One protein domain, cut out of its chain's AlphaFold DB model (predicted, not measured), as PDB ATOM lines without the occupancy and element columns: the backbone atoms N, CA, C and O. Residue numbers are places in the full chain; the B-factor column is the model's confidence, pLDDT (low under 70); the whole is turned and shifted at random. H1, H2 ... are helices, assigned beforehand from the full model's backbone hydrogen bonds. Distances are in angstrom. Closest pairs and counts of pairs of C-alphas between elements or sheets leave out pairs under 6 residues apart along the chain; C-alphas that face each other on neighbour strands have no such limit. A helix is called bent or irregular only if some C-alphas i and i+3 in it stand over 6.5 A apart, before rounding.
ATOM      1  N   PRO A  68     -32.233  12.243 -22.152       83.00
ATOM      2  CA  PRO A  68     -30.830  11.887 -21.898       83.00
ATOM      3  C   PRO A  68     -29.806  12.672 -22.732       83.00
ATOM      4  O   PRO A  68     -28.754  13.048 -22.222       83.00
ATOM      5  N   GLU A  69     -30.124  12.984 -23.991       88.00
ATOM      6  CA  GLU A  69     -29.244  13.775 -24.865       88.00
ATOM      7  C   GLU A  69     -29.020  15.199 -24.333       88.00
ATOM      8  O   GLU A  69     -27.897  15.701 -24.315       88.00
ATOM      9  N   TRP A  70     -30.080  15.835 -23.829       88.00
ATOM     10  CA  TRP A  70     -30.018  17.180 -23.255       88.00
ATOM     11  C   TRP A  70     -29.264  17.182 -21.927       88.00
ATOM     12  O   TRP A  70     -28.510  18.114 -21.653       88.00
ATOM     13  N   ALA A  71     -29.421  16.125 -21.128       87.69
ATOM     14  CA  ALA A  71     -28.650  15.940 -19.905       87.69
ATOM     15  C   ALA A  71     -27.145  15.843 -20.192       87.69
ATOM     16  O   ALA A  71     -26.357  16.485 -19.499       87.69
ATOM     17  N   GLY A  72     -26.748  15.114 -21.241       88.00
ATOM     18  CA  GLY A  72     -25.350  15.017 -21.668       88.00
ATOM     19  C   GLY A  72     -24.744  16.381 -22.008       88.00
ATOM     20  O   GLY A  72     -23.720  16.765 -21.439       88.00
ATOM     21  N   TRP A  73     -25.412  17.153 -22.870       90.69
ATOM     22  CA  TRP A  73     -24.963  18.502 -23.235       90.69
ATOM     23  C   TRP A  73     -24.952  19.473 -22.055       90.69
ATOM     24  O   TRP A  73     -24.018  20.264 -21.920       90.69
ATOM     25  N   PHE A  74     -25.950  19.396 -21.174       89.69
ATOM     26  CA  PHE A  74     -26.011  20.209 -19.962       89.69
ATOM     27  C   PHE A  74     -24.820  19.936 -19.036       89.69
ATOM     28  O   PHE A  74     -24.129  20.870 -18.631       89.69
ATOM     29  N   VAL A  75     -24.535  18.663 -18.742       88.81
ATOM     30  CA  VAL A  75     -23.394  18.269 -17.898       88.81
ATOM     31  C   VAL A  75     -22.075  18.701 -18.533       88.81
ATOM     32  O   VAL A  75     -21.209  19.229 -17.834       88.81
ATOM     33  N   PHE A  76     -21.930  18.545 -19.851       90.94
ATOM     34  CA  PHE A  76     -20.741  18.996 -20.571       90.94
ATOM     35  C   PHE A  76     -20.546  20.516 -20.458       90.94
ATOM     36  O   PHE A  76     -19.459  20.973 -20.105       90.94
ATOM     37  N   ALA A  77     -21.605  21.302 -20.675       93.75
ATOM     38  CA  ALA A  77     -21.562  22.758 -20.555       93.75
ATOM     39  C   ALA A  77     -21.192  23.212 -19.133       93.75
ATOM     40  O   ALA A  77     -20.313  24.058 -18.964       93.75
ATOM     41  N   VAL A  78     -21.803  22.612 -18.103       92.44
ATOM     42  CA  VAL A  78     -21.457  22.879 -16.696       92.44
ATOM     43  C   VAL A  78     -19.995  22.520 -16.419       92.44
ATOM     44  O   VAL A  78     -19.289  23.299 -15.780       92.44
ATOM     45  N   GLY A  79     -19.512  21.390 -16.941       91.25
ATOM     46  CA  GLY A  79     -18.112  20.982 -16.829       91.25
ATOM     47  C   GLY A  79     -17.148  22.024 -17.398       91.25
ATOM     48  O   GLY A  79     -16.200  22.416 -16.717       91.25
ATOM     49  N   ILE A  80     -17.422  22.545 -18.599       94.31
ATOM     50  CA  ILE A  80     -16.623  23.618 -19.210       94.31
ATOM     51  C   ILE A  80     -16.629  24.876 -18.337       94.31
ATOM     52  O   ILE A  80     -15.566  25.436 -18.071       94.31
ATOM     53  N   VAL A  81     -17.793  25.301 -17.838       95.56
ATOM     54  CA  VAL A  81     -17.899  26.478 -16.958       95.56
ATOM     55  C   VAL A  81     -17.075  26.297 -15.681       95.56
ATOM     56  O   VAL A  81     -16.361  27.216 -15.274       95.56
ATOM     57  N   LEU A  82     -17.117  25.118 -15.056       91.56
ATOM     58  CA  LEU A  82     -16.337  24.817 -13.852       91.56
ATOM     59  C   LEU A  82     -14.828  24.829 -14.122       91.56
ATOM     60  O   LEU A  82     -14.068  25.386 -13.331       91.56
ATOM     61  N   VAL A  83     -14.385  24.278 -15.252       91.12
ATOM     62  CA  VAL A  83     -12.967  24.294 -15.637       91.12
ATOM     63  C   VAL A  83     -12.500  25.724 -15.909       91.12
ATOM     64  O   VAL A  83     -11.510  26.169 -15.328       91.12
ATOM     65  N   VAL A  84     -13.233  26.477 -16.732       93.62
ATOM     66  CA  VAL A  84     -12.886  27.865 -17.082       93.62
ATOM     67  C   VAL A  84     -12.872  28.756 -15.842       93.62
ATOM     68  O   VAL A  84     -11.922  29.512 -15.643       93.62
ATOM     69  N   SER A  85     -13.883  28.649 -14.975       91.12
ATOM     70  CA  SER A  85     -13.926  29.413 -13.723       91.12
ATOM     71  C   SER A  85     -12.780  29.042 -12.781       91.12
ATOM     72  O   SER A  85     -12.184  29.942 -12.196       91.12
ATOM     73  N   SER A  86     -12.393  27.765 -12.697       89.38
ATOM     74  CA  SER A  86     -11.237  27.334 -11.898       89.38
ATOM     75  C   SER A  86      -9.938  27.995 -12.372       89.38
ATOM     76  O   SER A  86      -9.181  28.513 -11.552       89.38
ATOM     77  N   PHE A  87      -9.698  28.057 -13.686       90.38
ATOM     78  CA  PHE A  87      -8.535  28.762 -14.242       90.38
ATOM     79  C   PHE A  87      -8.626  30.285 -14.081       90.38
ATOM     80  O   PHE A  87      -7.614  30.933 -13.816       90.38
ATOM     81  N   ALA A  88      -9.826  30.862 -14.186       91.62
ATOM     82  CA  ALA A  88     -10.041  32.291 -13.972       91.62
ATOM     83  C   ALA A  88      -9.801  32.710 -12.513       91.62
ATOM     84  O   ALA A  88      -9.253  33.783 -12.274       91.62
ATOM     85  N   ILE A  89     -10.188  31.871 -11.543       90.88
ATOM     86  CA  ILE A  89      -9.876  32.071 -10.122       90.88
ATOM     87  C   ILE A  89      -8.364  31.961  -9.927       90.88
ATOM     88  O   ILE A  89      -7.749  32.871  -9.386       90.88
ATOM     89  N   LEU A  90      -7.738  30.911 -10.468       90.69
ATOM     90  CA  LEU A  90      -6.298  30.685 -10.347       90.69
ATOM     91  C   LEU A  90      -5.444  31.868 -10.844       90.69
ATOM     92  O   LEU A  90      -4.371  32.123 -10.301       90.69
ATOM     93  N   ALA A  91      -5.907  32.575 -11.877       89.25
ATOM     94  CA  ALA A  91      -5.221  33.735 -12.440       89.25
ATOM     95  C   ALA A  91      -5.296  34.997 -11.560       89.25
ATOM     96  O   ALA A  91      -4.502  35.913 -11.762       89.25
ATOM     97  N   LYS A  92      -6.244  35.062 -10.617       91.19
ATOM     98  CA  LYS A  92      -6.488  36.229  -9.750       91.19
ATOM     99  C   LYS A  92      -5.843  36.117  -8.368       91.19
ATOM    100  O   LYS A  92      -5.790  37.112  -7.656       91.19
ATOM    101  N   GLU A  93      -5.385  34.927  -7.999       92.12
ATOM    102  CA  GLU A  93      -4.882  34.625  -6.658       92.12
ATOM    103  C   GLU A  93      -3.383  34.909  -6.498       92.12
ATOM    104  O   GLU A  93      -2.608  34.897  -7.460       92.12
ATOM    105  N   ASP A  94      -2.967  35.120  -5.250       92.31
ATOM    106  CA  ASP A  94      -1.563  35.284  -4.874       92.31
ATOM    107  C   ASP A  94      -0.743  33.995  -5.094       92.31
ATOM    108  O   ASP A  94      -1.277  32.903  -5.296       92.31
ATOM    109  N   THR A  95       0.591  34.098  -5.063       88.25
ATOM    110  CA  THR A  95       1.489  32.967  -5.368       88.25
ATOM    111  C   THR A  95       1.302  31.768  -4.430       88.25
ATOM    112  O   THR A  95       1.413  30.623  -4.881       88.25
ATOM    113  N   GLU A  96       1.001  31.993  -3.149       89.38
ATOM    114  CA  GLU A  96       0.820  30.912  -2.181       89.38
ATOM    115  C   GLU A  96      -0.541  30.228  -2.369       89.38
ATOM    116  O   GLU A  96      -0.603  28.999  -2.501       89.38
ATOM    117  N   SER A  97      -1.618  31.011  -2.468       88.19
ATOM    118  CA  SER A  97      -2.969  30.502  -2.734       88.19
ATOM    119  C   SER A  97      -3.037  29.773  -4.074       88.19
ATOM    120  O   SER A  97      -3.570  28.663  -4.159       88.19
ATOM    121  N   ARG A  98      -2.382  30.309  -5.109       90.50
ATOM    122  CA  ARG A  98      -2.260  29.670  -6.422       90.50
ATOM    123  C   ARG A  98      -1.583  28.304  -6.346       90.50
ATOM    124  O   ARG A  98      -2.041  27.367  -7.000       90.50
ATOM    125  N   ARG A  99      -0.525  28.141  -5.542       88.00
ATOM    126  CA  ARG A  99       0.141  26.837  -5.360       88.00
ATOM    127  C   ARG A  99      -0.796  25.812  -4.718       88.00
ATOM    128  O   ARG A  99      -0.825  24.663  -5.156       88.00
ATOM    129  N   ARG A 100      -1.582  26.215  -3.715       86.69
ATOM    130  CA  ARG A 100      -2.573  25.339  -3.063       86.69
ATOM    131  C   ARG A 100      -3.691  24.942  -4.029       86.69
ATOM    132  O   ARG A 100      -4.036  23.765  -4.109       86.69
ATOM    133  N   LEU A 101      -4.200  25.892  -4.813       90.00
ATOM    134  CA  LEU A 101      -5.218  25.640  -5.837       90.00
ATOM    135  C   LEU A 101      -4.713  24.727  -6.960       90.00
ATOM    136  O   LEU A 101      -5.449  23.851  -7.400       90.00
ATOM    137  N   LEU A 102      -3.454  24.872  -7.387       89.00
ATOM    138  CA  LEU A 102      -2.836  23.963  -8.358       89.00
ATOM    139  C   LEU A 102      -2.773  22.526  -7.835       89.00
ATOM    140  O   LEU A 102      -3.091  21.601  -8.576       89.00
ATOM    141  N   ILE A 103      -2.405  22.336  -6.562       87.75
ATOM    142  CA  ILE A 103      -2.429  21.012  -5.930       87.75
ATOM    143  C   ILE A 103      -3.853  20.448  -5.998       87.75
ATOM    144  O   ILE A 103      -4.040  19.352  -6.515       87.75
ATOM    145  N   LEU A 104      -4.864  21.212  -5.575       87.81
ATOM    146  CA  LEU A 104      -6.266  20.779  -5.639       87.81
ATOM    147  C   LEU A 104      -6.722  20.429  -7.063       87.81
ATOM    148  O   LEU A 104      -7.389  19.415  -7.245       87.81
ATOM    149  N   LEU A 105      -6.331  21.213  -8.070       88.69
ATOM    150  CA  LEU A 105      -6.656  20.944  -9.474       88.69
ATOM    151  C   LEU A 105      -6.068  19.604  -9.937       88.69
ATOM    152  O   LEU A 105      -6.745  18.825 -10.604       88.69
ATOM    153  N   VAL A 106      -4.828  19.310  -9.535       86.94
ATOM    154  CA  VAL A 106      -4.185  18.019  -9.803       86.94
ATOM    155  C   VAL A 106      -4.931  16.885  -9.096       86.94
ATOM    156  O   VAL A 106      -5.204  15.865  -9.726       86.94
ATOM    157  N   LEU A 107      -5.333  17.052  -7.829       85.69
ATOM    158  CA  LEU A 107      -6.135  16.041  -7.122       85.69
ATOM    159  C   LEU A 107      -7.469  15.785  -7.834       85.69
ATOM    160  O   LEU A 107      -7.846  14.630  -8.015       85.69
ATOM    161  N   ILE A 108      -8.161  16.839  -8.279       87.94
ATOM    162  CA  ILE A 108      -9.409  16.719  -9.044       87.94
ATOM    163  C   ILE A 108      -9.164  15.940 -10.335       87.94
ATOM    164  O   ILE A 108      -9.924  15.024 -10.636       87.94
ATOM    165  N   LEU A 109      -8.088  16.242 -11.067       86.88
ATOM    166  CA  LEU A 109      -7.752  15.538 -12.302       86.88
ATOM    167  C   LEU A 109      -7.561  14.029 -12.072       86.88
ATOM    168  O   LEU A 109      -8.098  13.227 -12.833       86.88
ATOM    169  N   PHE A 110      -6.872  13.634 -10.995       83.44
ATOM    170  CA  PHE A 110      -6.730  12.223 -10.606       83.44
ATOM    171  C   PHE A 110      -8.039  11.589 -10.103       83.44
ATOM    172  O   PHE A 110      -8.221  10.377 -10.213       83.44
ATOM    173  N   SER A 111      -8.966  12.395  -9.587       85.69
ATOM    174  CA  SER A 111     -10.291  11.963  -9.127       85.69
ATOM    175  C   SER A 111     -11.233  11.581 -10.270       85.69
ATOM    176  O   SER A 111     -12.042  10.666 -10.126       85.69
ATOM    177  N   ILE A 112     -11.145  12.276 -11.411       87.75
ATOM    178  CA  ILE A 112     -12.041  12.079 -12.562       87.75
ATOM    179  C   ILE A 112     -12.100  10.611 -13.015       87.75
ATOM    180  O   ILE A 112     -13.206  10.067 -13.049       87.75
ATOM    181  N   PRO A 113     -10.979   9.928 -13.334       86.56
ATOM    182  CA  PRO A 113     -11.036   8.536 -13.780       86.56
ATOM    183  C   PRO A 113     -11.547   7.597 -12.684       86.56
ATOM    184  O   PRO A 113     -12.277   6.655 -12.987       86.56
ATOM    185  N   PHE A 114     -11.224   7.871 -11.414       84.19
ATOM    186  CA  PHE A 114     -11.739   7.097 -10.286       84.19
ATOM    187  C   PHE A 114     -13.270   7.139 -10.244       84.19
ATOM    188  O   PHE A 114     -13.917   6.091 -10.243       84.19
ATOM    189  N   TRP A 115     -13.855   8.338 -10.278       86.38
ATOM    190  CA  TRP A 115     -15.308   8.494 -10.254       86.38
ATOM    191  C   TRP A 115     -15.977   7.996 -11.530       86.38
ATOM    192  O   TRP A 115     -17.049   7.406 -11.442       86.38
ATOM    193  N   ALA A 116     -15.358   8.180 -12.699       87.50
ATOM    194  CA  ALA A 116     -15.892   7.678 -13.961       87.50
ATOM    195  C   ALA A 116     -16.038   6.149 -13.941       87.50
ATOM    196  O   ALA A 116     -17.114   5.629 -14.230       87.50
ATOM    197  N   ILE A 117     -14.989   5.435 -13.517       83.94
ATOM    198  CA  ILE A 117     -15.010   3.972 -13.396       83.94
ATOM    199  C   ILE A 117     -15.997   3.539 -12.308       83.94
ATOM    200  O   ILE A 117     -16.815   2.654 -12.547       83.94
ATOM    201  N   TYR A 118     -15.961   4.174 -11.131       83.44
ATOM    202  CA  TYR A 118     -16.871   3.856 -10.028       83.44
ATOM    203  C   TYR A 118     -18.345   3.981 -10.444       83.44
ATOM    204  O   TYR A 118     -19.142   3.088 -10.168       83.44
ATOM    205  N   GLN A 119     -18.702   5.051 -11.162       84.69
ATOM    206  CA  GLN A 119     -20.068   5.253 -11.653       84.69
ATOM    207  C   GLN A 119     -20.442   4.274 -12.772       84.69
ATOM    208  O   GLN A 119     -21.580   3.811 -12.836       84.69
ATOM    209  N   GLN A 120     -19.492   3.904 -13.632       86.00
ATOM    210  CA  GLN A 120     -19.724   2.929 -14.697       86.00
ATOM    211  C   GLN A 120     -20.017   1.523 -14.150       86.00
ATOM    212  O   GLN A 120     -20.853   0.810 -14.712       86.00
ATOM    213  N   GLN A 121     -19.389   1.137 -13.031       83.12
ATOM    214  CA  GLN A 121     -19.604  -0.179 -12.422       83.12
ATOM    215  C   GLN A 121     -21.072  -0.447 -12.072       83.12
ATOM    216  O   GLN A 121     -21.518  -1.585 -12.202       83.12
ATOM    217  N   GLY A 122     -21.848   0.577 -11.695       80.19
ATOM    218  CA  GLY A 122     -23.270   0.408 -11.378       80.19
ATOM    219  C   GLY A 122     -24.072  -0.195 -12.536       80.19
ATOM    220  O   GLY A 122     -24.905  -1.078 -12.327       80.19
ATOM    221  N   ILE A 123     -23.773   0.216 -13.772       82.31
ATOM    222  CA  ILE A 123     -24.441  -0.291 -14.980       82.31
ATOM    223  C   ILE A 123     -23.961  -1.711 -15.294       82.31
ATOM    224  O   ILE A 123     -24.776  -2.602 -15.537       82.31
ATOM    225  N   SER A 124     -22.646  -1.939 -15.247       85.31
ATOM    226  CA  SER A 124     -22.044  -3.241 -15.553       85.31
ATOM    227  C   SER A 124     -22.510  -4.339 -14.597       85.31
ATOM    228  O   SER A 124     -22.914  -5.406 -15.053       85.31
ATOM    229  N   VAL A 125     -22.518  -4.072 -13.286       84.38
ATOM    230  CA  VAL A 125     -22.969  -5.034 -12.266       84.38
ATOM    231  C   VAL A 125     -24.456  -5.338 -12.425       84.38
ATOM    232  O   VAL A 125     -24.856  -6.495 -12.323       84.38
ATOM    233  N   THR A 126     -25.276  -4.328 -12.728       86.12
ATOM    234  CA  THR A 126     -26.712  -4.532 -12.965       86.12
ATOM    235  C   THR A 126     -26.954  -5.442 -14.171       86.12
ATOM    236  O   THR A 126     -27.720  -6.396 -14.071       86.12
ATOM    237  N   LEU A 127     -26.271  -5.198 -15.297       85.94
ATOM    238  CA  LEU A 127     -26.401  -6.019 -16.508       85.94
ATOM    239  C   LEU A 127     -25.893  -7.451 -16.309       85.94
ATOM    240  O   LEU A 127     -26.542  -8.391 -16.760       85.94
ATOM    241  N   PHE A 128     -24.763  -7.620 -15.621       86.06
ATOM    242  CA  PHE A 128     -24.228  -8.937 -15.269       86.06
ATOM    243  C   PHE A 128     -25.198  -9.712 -14.366       86.06
ATOM    244  O   PHE A 128     -25.494 -10.876 -14.611       86.06
ATOM    245  N   THR A 129     -25.774  -9.043 -13.364       86.25
ATOM    246  CA  THR A 129     -26.767  -9.655 -12.467       86.25
ATOM    247  C   THR A 129     -28.037 -10.060 -13.218       86.25
ATOM    248  O   THR A 129     -28.682 -11.043 -12.862       86.25
ATOM    249  N   ASP A 130     -28.417  -9.322 -14.263       87.00
ATOM    250  CA  ASP A 130     -29.592  -9.659 -15.064       87.00
ATOM    251  C   ASP A 130     -29.378 -10.884 -15.964       87.00
ATOM    252  O   ASP A 130     -30.306 -11.673 -16.140       87.00
ATOM    253  N   ARG A 131     -28.167 -11.048 -16.514       88.06
ATOM    254  CA  ARG A 131     -27.852 -12.071 -17.524       88.06
ATOM    255  C   ARG A 131     -27.279 -13.361 -16.951       88.06
ATOM    256  O   ARG A 131     -27.635 -14.435 -17.422       88.06
ATOM    257  N   ASP A 132     -26.409 -13.249 -15.952       86.38
ATOM    258  CA  ASP A 132     -25.503 -14.332 -15.555       86.38
ATOM    259  C   ASP A 132     -25.734 -14.819 -14.113       86.38
ATOM    260  O   ASP A 132     -25.136 -15.804 -13.678       86.38
ATOM    261  N   VAL A 133     -26.619 -14.164 -13.353       84.81
ATOM    262  CA  VAL A 133     -26.915 -14.518 -11.957       84.81
ATOM    263  C   VAL A 133     -28.320 -15.100 -11.843       84.81
ATOM    264  O   VAL A 133     -29.299 -14.516 -12.306       84.81
ATOM    265  N   ASN A 134     -28.451 -16.245 -11.166       85.56
ATOM    266  CA  ASN A 134     -29.767 -16.772 -10.817       85.56
ATOM    267  C   ASN A 134     -30.409 -15.888  -9.737       85.56
ATOM    268  O   ASN A 134     -30.028 -15.931  -8.568       85.56
ATOM    269  N   ARG A 135     -31.400 -15.092 -10.144       85.44
ATOM    270  CA  ARG A 135     -32.127 -14.153  -9.276       85.44
ATOM    271  C   ARG A 135     -33.316 -14.782  -8.547       85.44
ATOM    272  O   ARG A 135     -34.036 -14.064  -7.856       85.44
ATOM    273  N   ASN A 136     -33.555 -16.084  -8.711       85.56
ATOM    274  CA  ASN A 136     -34.616 -16.796  -8.007       85.56
ATOM    275  C   ASN A 136     -34.135 -17.212  -6.610       85.56
ATOM    276  O   ASN A 136     -33.380 -18.172  -6.455       85.56
ATOM    277  N   VAL A 137     -34.598 -16.488  -5.597       81.75
ATOM    278  CA  VAL A 137     -34.305 -16.751  -4.189       81.75
ATOM    279  C   VAL A 137     -35.602 -17.194  -3.521       81.75
ATOM    280  O   VAL A 137     -36.544 -16.414  -3.408       81.75
ATOM    281  N   PHE A 138     -35.677 -18.461  -3.106       83.31
ATOM    282  CA  PHE A 138     -36.867 -19.053  -2.470       83.31
ATOM    283  C   PHE A 138     -38.184 -18.856  -3.256       83.31
ATOM    284  O   PHE A 138     -39.248 -18.699  -2.662       83.31
ATOM    285  N   GLY A 139     -38.132 -18.857  -4.593       81.25
ATOM    286  CA  GLY A 139     -39.302 -18.652  -5.458       81.25
ATOM    287  C   GLY A 139     -39.593 -17.185  -5.795       81.25
ATOM    288  O   GLY A 139     -40.474 -16.916  -6.611       81.25
ATOM    289  N   TRP A 140     -38.859 -16.233  -5.209       80.38
ATOM    290  CA  TRP A 140     -38.974 -14.809  -5.507       80.38
ATOM    291  C   TRP A 140     -37.846 -14.343  -6.429       80.38
ATOM    292  O   TRP A 140     -36.668 -14.583  -6.170       80.38
ATOM    293  N   ILE A 141     -38.210 -13.655  -7.513       82.31
ATOM    294  CA  ILE A 141     -37.250 -13.096  -8.468       82.31
ATOM    295  C   ILE A 141     -36.816 -11.716  -7.973       82.31
ATOM    296  O   ILE A 141     -37.568 -10.744  -8.071       82.31
ATOM    297  N   VAL A 142     -35.584 -11.626  -7.479       82.06
ATOM    298  CA  VAL A 142     -34.976 -10.360  -7.055       82.06
ATOM    299  C   VAL A 142     -34.686  -9.488  -8.293       82.06
ATOM    300  O   VAL A 142     -34.194 -10.003  -9.307       82.06
ATOM    301  N   PRO A 143     -34.983  -8.173  -8.278       81.50
ATOM    302  CA  PRO A 143     -34.620  -7.277  -9.376       81.50
ATOM    303  C   PRO A 143     -33.100  -7.155  -9.536       81.50
ATOM    304  O   PRO A 143     -32.376  -7.021  -8.554       81.50
ATOM    305  N   ALA A 144     -32.605  -7.132 -10.775       79.81
ATOM    306  CA  ALA A 144     -31.168  -7.006 -11.044       79.81
ATOM    307  C   ALA A 144     -30.563  -5.676 -10.545       79.81
ATOM    308  O   ALA A 144     -29.381  -5.627 -10.209       79.81
ATOM    309  N   SER A 145     -31.374  -4.613 -10.434       75.31
ATOM    310  CA  SER A 145     -30.965  -3.313  -9.877       75.31
ATOM    311  C   SER A 145     -30.446  -3.412  -8.440       75.31
ATOM    312  O   SER A 145     -29.552  -2.659  -8.055       75.31
ATOM    313  N   GLU A 146     -30.951  -4.380  -7.668       77.25
ATOM    314  CA  GLU A 146     -30.523  -4.629  -6.288       77.25
ATOM    315  C   GLU A 146     -29.112  -5.235  -6.211       77.25
ATOM    316  O   GLU A 146     -28.481  -5.189  -5.158       77.25
ATOM    317  N   GLY A 147     -28.557  -5.736  -7.322       74.69
ATOM    318  CA  GLY A 147     -27.174  -6.222  -7.376       74.69
ATOM    319  C   GLY A 147     -26.152  -5.142  -6.998       74.69
ATOM    320  O   GLY A 147     -25.125  -5.433  -6.389       74.69
ATOM    321  N   THR A 148     -26.466  -3.868  -7.257       76.88
ATOM    322  CA  THR A 148     -25.620  -2.728  -6.859       76.88
ATOM    323  C   THR A 148     -25.616  -2.475  -5.347       76.88
ATOM    324  O   THR A 148     -24.646  -1.924  -4.818       76.88
ATOM    325  N   ALA A 149     -26.648  -2.929  -4.623       78.56
ATOM    326  CA  ALA A 149     -26.721  -2.807  -3.170       78.56
ATOM    327  C   ALA A 149     -25.641  -3.650  -2.475       78.56
ATOM    328  O   ALA A 149     -25.145  -3.258  -1.419       78.56
ATOM    329  N   PHE A 150     -25.211  -4.757  -3.087       78.31
ATOM    330  CA  PHE A 150     -24.109  -5.568  -2.574       78.31
ATOM    331  C   PHE A 150     -22.807  -4.762  -2.477       78.31
ATOM    332  O   PHE A 150     -22.158  -4.760  -1.430       78.31
ATOM    333  N   SER A 151     -22.469  -3.993  -3.517       80.06
ATOM    334  CA  SER A 151     -21.292  -3.115  -3.509       80.06
ATOM    335  C   SER A 151     -21.362  -2.074  -2.384       80.06
ATOM    336  O   SER A 151     -20.367  -1.828  -1.700       80.06
ATOM    337  N   ALA A 152     -22.545  -1.504  -2.130       81.81
ATOM    338  CA  ALA A 152     -22.751  -0.562  -1.030       81.81
ATOM    339  C   ALA A 152     -22.610  -1.228   0.352       81.81
ATOM    340  O   ALA A 152     -21.996  -0.655   1.254       81.81
ATOM    341  N   LEU A 153     -23.125  -2.449   0.521       84.44
ATOM    342  CA  LEU A 153     -22.996  -3.212   1.765       84.44
ATOM    343  C   LEU A 153     -21.534  -3.523   2.094       84.44
ATOM    344  O   LEU A 153     -21.116  -3.338   3.238       84.44
ATOM    345  N   VAL A 154     -20.743  -3.929   1.097       85.62
ATOM    346  CA  VAL A 154     -19.303  -4.167   1.273       85.62
ATOM    347  C   VAL A 154     -18.603  -2.898   1.763       85.62
ATOM    348  O   VAL A 154     -17.821  -2.969   2.708       85.62
ATOM    349  N   LEU A 155     -18.922  -1.727   1.197       86.56
ATOM    350  CA  LEU A 155     -18.357  -0.451   1.654       86.56
ATOM    351  C   LEU A 155     -18.746  -0.120   3.100       86.56
ATOM    352  O   LEU A 155     -17.883   0.285   3.879       86.56
ATOM    353  N   ILE A 156     -20.013  -0.313   3.480       88.00
ATOM    354  CA  ILE A 156     -20.495  -0.061   4.848       88.00
ATOM    355  C   ILE A 156     -19.769  -0.956   5.854       88.00
ATOM    356  O   ILE A 156     -19.334  -0.475   6.901       88.00
ATOM    357  N   ILE A 157     -19.610  -2.240   5.529       92.06
ATOM    358  CA  ILE A 157     -18.933  -3.204   6.398       92.06
ATOM    359  C   ILE A 157     -17.440  -2.895   6.470       92.06
ATOM    360  O   ILE A 157     -16.891  -2.893   7.564       92.06
ATOM    361  N   LEU A 158     -16.783  -2.612   5.342       90.56
ATOM    362  CA  LEU A 158     -15.329  -2.447   5.268       90.56
ATOM    363  C   LEU A 158     -14.842  -1.092   5.815       90.56
ATOM    364  O   LEU A 158     -13.754  -1.014   6.390       90.56
ATOM    365  N   SER A 159     -15.656  -0.039   5.698       91.12
ATOM    366  CA  SER A 159     -15.355   1.321   6.171       91.12
ATOM    367  C   SER A 159     -14.818   1.392   7.616       91.12
ATOM    368  O   SER A 159     -13.724   1.934   7.810       91.12
ATOM    369  N   PRO A 160     -15.470   0.808   8.645       92.44
ATOM    370  CA  PRO A 160     -14.952   0.839  10.013       92.44
ATOM    371  C   PRO A 160     -13.620   0.095  10.181       92.44
ATOM    372  O   PRO A 160     -12.808   0.497  11.015       92.44
ATOM    373  N   PHE A 161     -13.356  -0.962   9.406       93.94
ATOM    374  CA  PHE A 161     -12.071  -1.670   9.464       93.94
ATOM    375  C   PHE A 161     -10.944  -0.810   8.899       93.94
ATOM    376  O   PHE A 161      -9.895  -0.683   9.527       93.94
ATOM    377  N   VAL A 162     -11.190  -0.154   7.765       89.44
ATOM    378  CA  VAL A 162     -10.240   0.782   7.155       89.44
ATOM    379  C   VAL A 162     -10.001   1.983   8.077       89.44
ATOM    380  O   VAL A 162      -8.856   2.367   8.302       89.44
ATOM    381  N   ALA A 163     -11.047   2.527   8.705       88.94
ATOM    382  CA  ALA A 163     -10.910   3.598   9.692       88.94
ATOM    383  C   ALA A 163     -10.024   3.184  10.883       88.94
ATOM    384  O   ALA A 163      -9.126   3.928  11.286       88.94
ATOM    385  N   ARG A 164     -10.220   1.971  11.421       90.94
ATOM    386  CA  ARG A 164      -9.369   1.421  12.491       90.94
ATOM    387  C   ARG A 164      -7.928   1.214  12.035       90.94
ATOM    388  O   ARG A 164      -7.018   1.493  12.813       90.94
ATOM    389  N   LEU A 165      -7.716   0.770  10.797       90.06
ATOM    390  CA  LEU A 165      -6.384   0.607  10.220       90.06
ATOM    391  C   LEU A 165      -5.625   1.941  10.180       90.06
ATOM    392  O   LEU A 165      -4.474   1.999  10.611       90.06
ATOM    393  N   TRP A 166      -6.273   3.029   9.753       86.88
ATOM    394  CA  TRP A 166      -5.653   4.358   9.752       86.88
ATOM    395  C   TRP A 166      -5.288   4.838  11.157       86.88
ATOM    396  O   TRP A 166      -4.183   5.337  11.367       86.88
ATOM    397  N   LEU A 167      -6.182   4.647  12.131       86.62
ATOM    398  CA  LEU A 167      -5.912   4.991  13.530       86.62
ATOM    399  C   LEU A 167      -4.756   4.166  14.107       86.62
ATOM    400  O   LEU A 167      -3.932   4.687  14.854       86.62
ATOM    401  N   PHE A 168      -4.675   2.886  13.753       88.94
ATOM    402  CA  PHE A 168      -3.587   2.006  14.163       88.94
ATOM    403  C   PHE A 168      -2.237   2.440  13.579       88.94
ATOM    404  O   PHE A 168      -1.253   2.519  14.314       88.94
ATOM    405  N   LEU A 169      -2.191   2.774  12.284       87.06
ATOM    406  CA  LEU A 169      -0.988   3.286  11.620       87.06
ATOM    407  C   LEU A 169      -0.531   4.618  12.228       87.06
ATOM    408  O   LEU A 169       0.653   4.778  12.526       87.06
ATOM    409  N   ALA A 170      -1.474   5.523  12.507       86.38
ATOM    410  CA  ALA A 170      -1.191   6.795  13.163       86.38
ATOM    411  C   ALA A 170      -0.598   6.603  14.571       86.38
ATOM    412  O   ALA A 170       0.390   7.247  14.915       86.38
ATOM    413  N   ARG A 171      -1.133   5.661  15.365       86.75
ATOM    414  CA  ARG A 171      -0.595   5.318  16.699       86.75
ATOM    415  C   ARG A 171       0.819   4.735  16.654       86.75
ATOM    416  O   ARG A 171       1.538   4.839  17.640       86.75
ATOM    417  N   ARG A 172       1.218   4.124  15.535       86.50
ATOM    418  CA  ARG A 172       2.568   3.578  15.313       86.50
ATOM    419  C   ARG A 172       3.553   4.586  14.707       86.50
ATOM    420  O   ARG A 172       4.667   4.201  14.377       86.50
ATOM    421  N   GLY A 173       3.159   5.850  14.555       84.19
ATOM    422  CA  GLY A 173       4.023   6.905  14.016       84.19
ATOM    423  C   GLY A 173       4.096   6.953  12.486       84.19
ATOM    424  O   GLY A 173       4.848   7.759  11.944       84.19
ATOM    425  N   TYR A 174       3.303   6.148  11.768       80.69
ATOM    426  CA  TYR A 174       3.199   6.249  10.311       80.69
ATOM    427  C   TYR A 174       2.218   7.366   9.936       80.69
ATOM    428  O   TYR A 174       1.007   7.158   9.840       80.69
ATOM    429  N   ALA A 175       2.746   8.570   9.714       72.94
ATOM    430  CA  ALA A 175       1.976   9.702   9.210       72.94
ATOM    431  C   ALA A 175       1.780   9.581   7.689       72.94
ATOM    432  O   ALA A 175       2.518  10.163   6.895       72.94
ATOM    433  N   VAL A 176       0.782   8.800   7.267       75.69
ATOM    434  CA  VAL A 176       0.373   8.765   5.855       75.69
ATOM    435  C   VAL A 176      -0.268  10.109   5.513       75.69
ATOM    436  O   VAL A 176      -1.296  10.466   6.098       75.69
ATOM    437  N   SER A 177       0.342  10.856   4.590       78.81
ATOM    438  CA  SER A 177      -0.172  12.155   4.153       78.81
ATOM    439  C   SER A 177      -1.567  12.012   3.539       78.81
ATOM    440  O   SER A 177      -1.893  10.986   2.940       78.81
ATOM    441  N   ASP A 178      -2.401  13.044   3.658       75.75
ATOM    442  CA  ASP A 178      -3.756  13.006   3.088       75.75
ATOM    443  C   ASP A 178      -3.723  12.844   1.565       75.75
ATOM    444  O   ASP A 178      -4.560  12.148   0.993       75.75
ATOM    445  N   LEU A 179      -2.674  13.371   0.925       74.69
ATOM    446  CA  LEU A 179      -2.387  13.140  -0.487       74.69
ATOM    447  C   LEU A 179      -2.119  11.660  -0.794       74.69
ATOM    448  O   LEU A 179      -2.641  11.134  -1.774       74.69
ATOM    449  N   ALA A 180      -1.339  10.973   0.045       78.19
ATOM    450  CA  ALA A 180      -1.068   9.549  -0.129       78.19
ATOM    451  C   ALA A 180      -2.334   8.706   0.085       78.19
ATOM    452  O   ALA A 180      -2.602   7.804  -0.704       78.19
ATOM    453  N   LYS A 181      -3.167   9.034   1.084       80.88
ATOM    454  CA  LYS A 181      -4.469   8.368   1.282       80.88
ATOM    455  C   LYS A 181      -5.387   8.546   0.074       80.88
ATOM    456  O   LYS A 181      -6.061   7.600  -0.322       80.88
ATOM    457  N   TYR A 182      -5.388   9.738  -0.515       78.75
ATOM    458  CA  TYR A 182      -6.174  10.043  -1.705       78.75
ATOM    459  C   TYR A 182      -5.696   9.258  -2.931       78.75
ATOM    460  O   TYR A 182      -6.507   8.686  -3.655       78.75
ATOM    461  N   ALA A 183      -4.379   9.178  -3.134       79.75
ATOM    462  CA  ALA A 183      -3.773   8.476  -4.263       79.75
ATOM    463  C   ALA A 183      -3.983   6.951  -4.221       79.75
ATOM    464  O   ALA A 183      -4.063   6.320  -5.273       79.75
ATOM    465  N   LEU A 184      -4.129   6.359  -3.028       81.75
ATOM    466  CA  LEU A 184      -4.344   4.916  -2.880       81.75
ATOM    467  C   LEU A 184      -5.629   4.424  -3.559       81.75
ATOM    468  O   LEU A 184      -5.624   3.336  -4.128       81.75
ATOM    469  N   GLY A 185      -6.710   5.211  -3.541       78.00
ATOM    470  CA  GLY A 185      -7.983   4.834  -4.170       78.00
ATOM    471  C   GLY A 185      -7.832   4.520  -5.667       78.00
ATOM    472  O   GLY A 185      -8.097   3.388  -6.078       78.00
ATOM    473  N   PRO A 186      -7.349   5.475  -6.483       74.69
ATOM    474  CA  PRO A 186      -7.021   5.238  -7.888       74.69
ATOM    475  C   PRO A 186      -5.994   4.116  -8.111       74.69
ATOM    476  O   PRO A 186      -6.128   3.361  -9.073       74.69
ATOM    477  N   SER A 187      -4.994   3.955  -7.232       78.06
ATOM    478  CA  SER A 187      -4.013   2.865  -7.350       78.06
ATOM    479  C   SER A 187      -4.654   1.478  -7.242       78.06
ATOM    480  O   SER A 187      -4.315   0.595  -8.027       78.06
ATOM    481  N   PHE A 188      -5.615   1.284  -6.332       78.50
ATOM    482  CA  PHE A 188      -6.358   0.021  -6.234       78.50
ATOM    483  C   PHE A 188      -7.194  -0.263  -7.486       78.50
ATOM    484  O   PHE A 188      -7.260  -1.411  -7.924       78.50
ATOM    485  N   LEU A 189      -7.780   0.769  -8.104       72.81
ATOM    486  CA  LEU A 189      -8.489   0.607  -9.377       72.81
ATOM    487  C   LEU A 189      -7.547   0.184 -10.511       72.81
ATOM    488  O   LEU A 189      -7.902  -0.694 -11.293       72.81
ATOM    489  N   GLY A 190      -6.347   0.771 -10.586       72.81
ATOM    490  CA  GLY A 190      -5.329   0.390 -11.572       72.81
ATOM    491  C   GLY A 190      -4.820  -1.043 -11.390       72.81
ATOM    492  O   GLY A 190      -4.628  -1.766 -12.364       72.81
ATOM    493  N   LEU A 191      -4.654  -1.490 -10.143       75.69
ATOM    494  CA  LEU A 191      -4.286  -2.877  -9.845       75.69
ATOM    495  C   LEU A 191      -5.404  -3.861 -10.214       75.69
ATOM    496  O   LEU A 191      -5.122  -4.938 -10.732       75.69
ATOM    497  N   SER A 192      -6.667  -3.478 -10.006       73.19
ATOM    498  CA  SER A 192      -7.820  -4.305 -10.377       73.19
ATOM    499  C   SER A 192      -7.934  -4.518 -11.887       73.19
ATOM    500  O   SER A 192      -8.330  -5.600 -12.312       73.19
TER     501      SER A 192
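This is residues 68 to 192 of the 197 residues of an uncharacterized protein of Martelella lutilitoris (UniProt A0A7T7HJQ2). Long helices make a flat, open zigzag. H2 runs along its longest axis, H1 folds back from the beginning of H2 as a splayed hairpin, bent H3 sets off near the end of H2 like the second arm of a V, and short H4 returns to pack on the middle of H2. The 125 printed residues include four named helices, H1 to H4 in chain order, and no named strand; the class is all helix. The whole is only just loose, close to extended, with a radius of gyration of the C-alphas of 20.3 A and spans of 66 by 51 by 21 A.

H1, residues 68 to 90, and the hub H2, residues 95 to 132, form a helical hairpin and only just touch, with 3 pairs of C-alphas within 8 A, closest at Leu 90 and Arg 98, 5.7 A, at a shallow tilt of 19 degrees. H3, residues 144 to 171, was assigned as one helix by its hydrogen bonds but is bent, C-alphas 157 and 160 being 6.7 A apart; its arms H3a, residues 144 to 157, and H3b, residues 160 to 171, stand at 27 degrees. H3a touches H2 at a steep tilt of 48 degrees, opposite ways, the closest C-alphas being those of Asp 130 and Ala 144, 5.1 A. H4, residues 178 to 192, touches H2 the same way at a shallow tilt of 32 degrees, only just short of steep, closest at the C-alphas of Phe 114 and Pro 186, 5.6 A. H3b is apart from H2 and H4. Every O i to N i+4 pair is within hydrogen-bond range in H1 and H3b, but 30 of 34 in H2, 6 of 10 in H3a and 9 of 11 in H4.

H1 begins at C-alpha 68, (-30.830, 11.887, -21.898), and is 33.0 A long. H2, 55.4 A long, has a kink of 29 degrees near residue 111. H3a is 21.6 A long, H3b 16.5 A and H4 22.3 A, ending at C-alpha 192, (-7.820, -4.305, -10.377).

The C-alphas of Asp 94 and Gly 139, the two farthest apart, are 65.8 A apart. The printed part has no cut, and the link from H2 to H3 is long, with 11 residues. No printed residue is under 70 in pLDDT.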